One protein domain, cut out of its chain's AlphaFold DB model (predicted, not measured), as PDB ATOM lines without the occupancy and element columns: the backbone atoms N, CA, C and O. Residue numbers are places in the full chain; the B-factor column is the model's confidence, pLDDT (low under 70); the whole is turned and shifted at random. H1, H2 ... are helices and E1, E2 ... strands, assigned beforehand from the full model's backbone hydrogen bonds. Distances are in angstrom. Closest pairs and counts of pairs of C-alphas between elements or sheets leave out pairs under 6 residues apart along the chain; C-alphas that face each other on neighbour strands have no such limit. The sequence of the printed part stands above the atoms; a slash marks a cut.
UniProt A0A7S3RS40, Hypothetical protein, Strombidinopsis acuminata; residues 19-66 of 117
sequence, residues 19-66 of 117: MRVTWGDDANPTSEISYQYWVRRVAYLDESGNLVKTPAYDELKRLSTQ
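What this domain is: This is residues 19 to 66 of the 117 residues of the protein "Hypothetical protein" of Strombidinopsis acuminata (UniProt A0A7S3RS40). The shape is an open, flat T: the hairpin of E1 and E2 makes the stem, and the small hairpin of E3 and E4 with H1 at one end makes the crossbar. The 48 printed residues have four named strands, then one named helix, in a mixed class; each hairpin is its own antiparallel sheet. The whole is extended, with a radius of gyration of the C-alphas of 16.0 A and spans of 39 by 33 by 12 A.

How they stand to each other: E1, residues 19 to 23, and E2, residues 33 to 39, form an antiparallel hairpin at 166 degrees; N 20 and O 37 are within hydrogen-bond range at 2.9 A. E3, residues 43 to 45, is apart from E2. With E4, residues 51 to 53, it forms an antiparallel hairpin at 152 degrees; N 52 and O 44 are within range at 2.8 A. H1, residues 55 to 65, has every O i to N i+4 pair within range and is apart from E1 and E2.

Where its parts are: E1 begins at C-alpha 19 (101.218, 70.125, 88.276). E2 is 16.4 A long. H1, 15.7 A, ends at C-alpha 65 (118.430, 86.714, 97.328).

The domain as a whole: The farthest C-alphas, Ser 31 and Ser 48, are 41.8 A apart. The printed part has no cut and no long link. Residues 64 and 66 have pLDDT under 70.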
ATOM      1  N   MET A  19     101.280  70.755  86.961       79.62
ATOM      2  CA  MET A  19     101.218  70.125  88.276       79.62
ATOM      3  C   MET A  19     102.089  68.880  88.244       79.62
ATOM      4  O   MET A  19     102.002  68.101  87.296       79.62
ATOM      5  N   ARG A  20     102.899  68.671  89.283       80.56
ATOM      6  CA  ARG A  20     103.506  67.365  89.524       80.56
ATOM      7  C   ARG A  20     102.638  66.608  90.515       80.56
ATOM      8  O   ARG A  20     102.331  67.127  91.585       80.56
ATOM      9  N   VAL A  21     102.278  65.391  90.138       76.69
ATOM     10  CA  VAL A  21     101.651  64.391  91.000       76.69
ATOM     11  C   VAL A  21     102.635  63.235  91.098       76.69
ATOM     12  O   VAL A  21     103.193  62.823  90.082       76.69
ATOM     13  N   THR A  22     102.863  62.760  92.314       77.31
ATOM     14  CA  THR A  22     103.530  61.496  92.605       77.31
ATOM     15  C   THR A  22     102.470  60.569  93.182       77.31
ATOM     16  O   THR A  22     101.696  60.964  94.061       77.31
ATOM     17  N   TRP A  23     102.412  59.355  92.656       79.38
ATOM     18  CA  TRP A  23     101.456  58.341  93.078       79.38
ATOM     19  C   TRP A  23     102.066  57.486  94.203       79.38
ATOM     20  O   TRP A  23     103.250  57.611  94.520       79.38
ATOM     21  N   GLY A  24     101.264  56.666  94.880       76.56
ATOM     22  CA  GLY A  24     101.768  55.662  95.827       76.56
ATOM     23  C   GLY A  24     102.512  54.537  95.102       76.56
ATOM     24  O   GLY A  24     103.480  53.989  95.621       76.56
ATOM     25  N   ASP A  25     102.088  54.256  93.870       82.81
ATOM     26  CA  ASP A  25     102.745  53.387  92.901       82.81
ATOM     27  C   ASP A  25     102.829  54.125  91.554       82.81
ATOM     28  O   ASP A  25     101.811  54.364  90.903       82.81
ATOM     29  N   ASP A  26     104.042  54.492  91.130       75.94
ATOM     30  CA  ASP A  26     104.288  55.210  89.870       75.94
ATOM     31  C   ASP A  26     103.896  54.394  88.618       75.94
ATOM     32  O   ASP A  26     103.686  54.976  87.552       75.94
ATOM     33  N   ALA A  27     103.755  53.064  88.724       83.00
ATOM     34  CA  ALA A  27     103.231  52.220  87.647       83.00
ATOM     35  C   ALA A  27     101.689  52.183  87.606       83.00
ATOM     36  O   ALA A  27     101.112  51.723  86.616       83.00
ATOM     37  N   ASN A  28     101.010  52.682  88.646       78.50
ATOM     38  CA  ASN A  28      99.558  52.651  88.782       78.50
ATOM     39  C   ASN A  28      98.970  54.051  89.078       78.50
ATOM     40  O   ASN A  28      98.819  54.429  90.246       78.50
ATOM     41  N   PRO A  29      98.501  54.791  88.052       73.62
ATOM     42  CA  PRO A  29      97.891  56.117  88.213       73.62
ATOM     43  C   PRO A  29      96.481  56.093  88.841       73.62
ATOM     44  O   PRO A  29      95.813  57.124  88.883       73.62
ATOM     45  N   THR A  30      95.998  54.930  89.296       83.25
ATOM     46  CA  THR A  30      94.786  54.800  90.130       83.25
ATOM     47  C   THR A  30      95.099  54.571  91.612       83.25
ATOM     48  O   THR A  30      94.176  54.499  92.421       83.25
ATOM     49  N   SER A  31      96.383  54.461  91.976       80.00
ATOM     50  CA  SER A  31      96.815  54.422  93.375       80.00
ATOM     51  C   SER A  31      96.596  55.776  94.070       80.00
ATOM     52  O   SER A  31      96.215  56.772  93.452       80.00
ATOM     53  N   GLU A  32      96.782  55.817  95.388       80.75
ATOM     54  CA  GLU A  32      96.661  57.056  96.159       80.75
ATOM     55  C   GLU A  32      97.706  58.108  95.741       80.75
ATOM     56  O   GLU A  32      98.786  57.778  95.259       80.75
ATOM     57  N   ILE A  33      97.398  59.393  95.924       75.94
ATOM     58  CA  ILE A  33      98.366  60.471  95.676       75.94
ATOM     59  C   ILE A  33      99.261  60.593  96.908       75.94
ATOM     60  O   ILE A  33      98.808  61.046  97.958       75.94
ATOM     61  N   SER A  34     100.534  60.221  96.769       79.31
ATOM     62  CA  SER A  34     101.529  60.329  97.842       79.31
ATOM     63  C   SER A  34     102.041  61.764  97.996       79.31
ATOM     64  O   SER A  34     102.316  62.221  99.107       79.31
ATOM     65  N   TYR A  35     102.136  62.508  96.889       70.81
ATOM     66  CA  TYR A  35     102.547  63.909  96.889       70.81
ATOM     67  C   TYR A  35     101.996  64.659  95.673       70.81
ATOM     68  O   TYR A  35     101.926  64.120  94.572       70.81
ATOM     69  N   GLN A  36     101.652  65.935  95.836       75.06
ATOM     70  CA  GLN A  36     101.313  66.808  94.710       75.06
ATOM     71  C   GLN A  36     101.794  68.234  94.960       75.06
ATOM     72  O   GLN A  36     101.701  68.741  96.079       75.06
ATOM     73  N   TYR A  37     102.277  68.910  93.917       75.69
ATOM     74  CA  TYR A  37     102.585  70.336  93.985       75.69
ATOM     75  C   TYR A  37     102.414  71.042  92.642       75.69
ATOM     76  O   TYR A  37     102.556  70.464  91.560       75.69
ATOM     77  N   TRP A  38     102.122  72.337  92.727       73.31
ATOM     78  CA  TRP A  38     101.966  73.208  91.571       73.31
ATOM     79  C   TRP A  38     103.321  73.743  91.109       73.31
ATOM     80  O   TRP A  38     104.062  74.342  91.891       73.31
ATOM     81  N   VAL A  39     103.647  73.560  89.832       79.88
ATOM     82  CA  VAL A  39     104.863  74.112  89.236       79.88
ATOM     83  C   VAL A  39     104.564  75.539  88.789       79.88
ATOM     84  O   VAL A  39     103.840  75.780  87.821       79.88
ATOM     85  N   ARG A  40     105.138  76.513  89.498       79.25
ATOM     86  CA  ARG A  40     105.017  77.932  89.148       79.25
ATOM     87  C   ARG A  40     105.864  78.221  87.908       79.25
ATOM     88  O   ARG A  40     107.093  78.199  87.970       79.25
ATOM     89  N   ARG A  41     105.211  78.496  86.775       84.12
ATOM     90  CA  ARG A  41     105.870  78.946  85.540       84.12
ATOM     91  C   ARG A  41     106.545  80.290  85.802       84.12
ATOM     92  O   ARG A  41     105.846  81.272  85.994       84.12
ATOM     93  N   VAL A  42     107.876  80.337  85.771       87.31
ATOM     94  CA  VAL A  42     108.637  81.583  85.976       87.31
ATOM     95  C   VAL A  42     108.831  82.386  84.686       87.31
ATOM     96  O   VAL A  42     108.782  83.612  84.729       87.31
ATOM     97  N   ALA A  43     108.975  81.732  83.535       89.06
ATOM     98  CA  ALA A  43     109.093  82.386  82.232       89.06
ATOM     99  C   ALA A  43     108.544  81.495  81.104       89.06
ATOM    100  O   ALA A  43     108.325  80.301  81.313       89.06
ATOM    101  N   TYR A  44     108.321  82.079  79.927       85.69
ATOM    102  CA  TYR A  44     107.940  81.389  78.689       85.69
ATOM    103  C   TYR A  44     108.427  82.174  77.459       85.69
ATOM    104  O   TYR A  44     108.857  83.318  77.595       85.69
ATOM    105  N   LEU A  45     108.374  81.564  76.273       88.88
ATOM    106  CA  LEU A  45     108.568  82.267  74.999       88.88
ATOM    107  C   LEU A  45     107.204  82.693  74.443       88.88
ATOM    108  O   LEU A  45     106.281  81.878  74.431       88.88
ATOM    109  N   ASP A  46     107.065  83.949  74.018       89.44
ATOM    110  CA  ASP A  46     105.869  84.419  73.309       89.44
ATOM    111  C   ASP A  46     105.839  83.961  71.834       89.44
ATOM    112  O   ASP A  46     106.756  83.299  71.345       89.44
ATOM    113  N   GLU A  47     104.773  84.317  71.113       90.88
ATOM    114  CA  GLU A  47     104.583  83.981  69.690       90.88
ATOM    115  C   GLU A  47     105.659  84.587  68.767       90.88
ATOM    116  O   GLU A  47     105.848  84.117  67.649       90.88
ATOM    117  N   SER A  48     106.385  85.608  69.234       95.00
ATOM    118  CA  SER A  48     107.520  86.231  68.542       95.00
ATOM    119  C   SER A  48     108.879  85.673  68.998       95.00
ATOM    120  O   SER A  48     109.920  86.146  68.546       95.00
ATOM    121  N   GLY A  49     108.894  84.674  69.887       91.06
ATOM    122  CA  GLY A  49     110.105  84.064  70.435       91.06
ATOM    123  C   GLY A  49     110.781  84.862  71.556       91.06
ATOM    124  O   GLY A  49     111.892  84.508  71.956       91.06
ATOM    125  N   ASN A  50     110.153  85.913  72.098       92.56
ATOM    126  CA  ASN A  50     110.733  86.687  73.198       92.56
ATOM    127  C   ASN A  50     110.547  85.972  74.539       92.56
ATOM    128  O   ASN A  50     109.473  85.451  74.839       92.56
ATOM    129  N   LEU A  51     111.567  86.028  75.399       90.62
ATOM    130  CA  LEU A  51     111.482  85.514  76.766       90.62
ATOM    131  C   LEU A  51     110.655  86.447  77.662       90.62
ATOM    132  O   LEU A  51     111.160  87.453  78.169       90.62
ATOM    133  N   VAL A  52     109.407  86.070  77.927       87.62
ATOM    134  CA  VAL A  52     108.517  86.762  78.861       87.62
ATOM    135  C   VAL A  52     108.681  86.180  80.263       87.62
ATOM    136  O   VAL A  52     108.528  84.979  80.491       87.62
ATOM    137  N   LYS A  53     108.986  87.051  81.228       89.25
ATOM    138  CA  LYS A  53     109.059  86.718  82.656       89.25
ATOM    139  C   LYS A  53     107.697  86.947  83.304       89.25
ATOM    140  O   LYS A  53     107.031  87.938  83.029       89.25
ATOM    141  N   THR A  54     107.295  86.032  84.175       86.44
ATOM    142  CA  THR A  54     106.056  86.134  84.962       86.44
ATOM    143  C   THR A  54     106.331  86.782  86.328       86.44
ATOM    144  O   THR A  54     107.484  86.788  86.764       86.44
ATOM    145  N   PRO A  55     105.304  87.214  87.085       86.81
ATOM    146  CA  PRO A  55     105.483  87.664  88.472       86.81
ATOM    147  C   PRO A  55     106.167  86.628  89.385       86.81
ATOM    148  O   PRO A  55     106.890  86.994  90.311       86.81
ATOM    149  N   ALA A  56     106.016  85.328  89.095       82.12
ATOM    150  CA  ALA A  56     106.697  84.261  89.830       82.12
ATOM    151  C   ALA A  56     108.228  84.275  89.638       82.12
ATOM    152  O   ALA A  56     108.948  83.776  90.503       82.12
ATOM    153  N   TYR A  57     108.750  84.861  88.551       85.44
ATOM    154  CA  TYR A  57     110.190  85.092  88.389       85.44
ATOM    155  C   TYR A  57     110.715  86.113  89.395       85.44
ATOM    156  O   TYR A  57     111.751  85.878  90.013       85.44
ATOM    157  N   ASP A  58     110.013  87.233  89.579       84.38
ATOM    158  CA  ASP A  58     110.439  88.274  90.516       84.38
ATOM    159  C   ASP A  58     110.280  87.814  91.968       84.38
ATOM    160  O   ASP A  58     111.146  88.088  92.801       84.38
ATOM    161  N   GLU A  59     109.247  87.019  92.262       80.62
ATOM    162  CA  GLU A  59     109.126  86.331  93.547       80.62
ATOM    163  C   GLU A  59     110.287  85.350  93.783       80.62
ATOM    164  O   GLU A  59     110.925  85.415  94.833       80.62
ATOM    165  N   LEU A  60     110.625  84.499  92.804       81.06
ATOM    166  CA  LEU A  60     111.764  83.580  92.897       81.06
ATOM    167  C   LEU A  60     113.091  84.333  93.062       81.06
ATOM    168  O   LEU A  60     113.908  83.946  93.890       81.06
ATOM    169  N   LYS A  61     113.301  85.423  92.316       81.12
ATOM    170  CA  LYS A  61     114.486  86.292  92.405       81.12
ATOM    171  C   LYS A  61     114.599  86.966  93.775       81.12
ATOM    172  O   LYS A  61     115.698  87.096  94.309       81.12
ATOM    173  N   ARG A  62     113.474  87.389  94.358       80.56
ATOM    174  CA  ARG A  62     113.415  87.935  95.720       80.56
ATOM    175  C   ARG A  62     113.750  86.855  96.749       80.56
ATOM    176  O   ARG A  62     114.587  87.088  97.610       80.56
ATOM    177  N   LEU A  63     113.144  85.673  96.650       71.69
ATOM    178  CA  LEU A  63     113.390  84.559  97.571       71.69
ATOM    179  C   LEU A  63     114.825  84.017  97.472       71.69
ATOM    180  O   LEU A  63     115.427  83.708  98.493       71.69
ATOM    181  N   SER A  64     115.405  83.952  96.271       69.81
ATOM    182  CA  SER A  64     116.773  83.459  96.057       69.81
ATOM    183  C   SER A  64     117.865  84.403  96.557       69.81
ATOM    184  O   SER A  64     119.000  83.961  96.720       69.81
ATOM    185  N   THR A  65     117.527  85.672  96.809       73.69
ATOM    186  CA  THR A  65     118.430  86.714  97.328       73.69
ATOM    187  C   THR A  65     118.140  87.110  98.775       73.69
ATOM    188  O   THR A  65     118.926  87.850  99.367       73.69
ATOM    189  N   GLN A  66     117.045  86.628  99.368       66.38
ATOM    190  CA  GLN A  66     116.753  86.869 100.776       66.38
ATOM    191  C   GLN A  66     117.605  85.970 101.686       66.38
ATOM    192  O   GLN A  66     117.774  84.785 101.386       66.38
TER     193      GLN A  66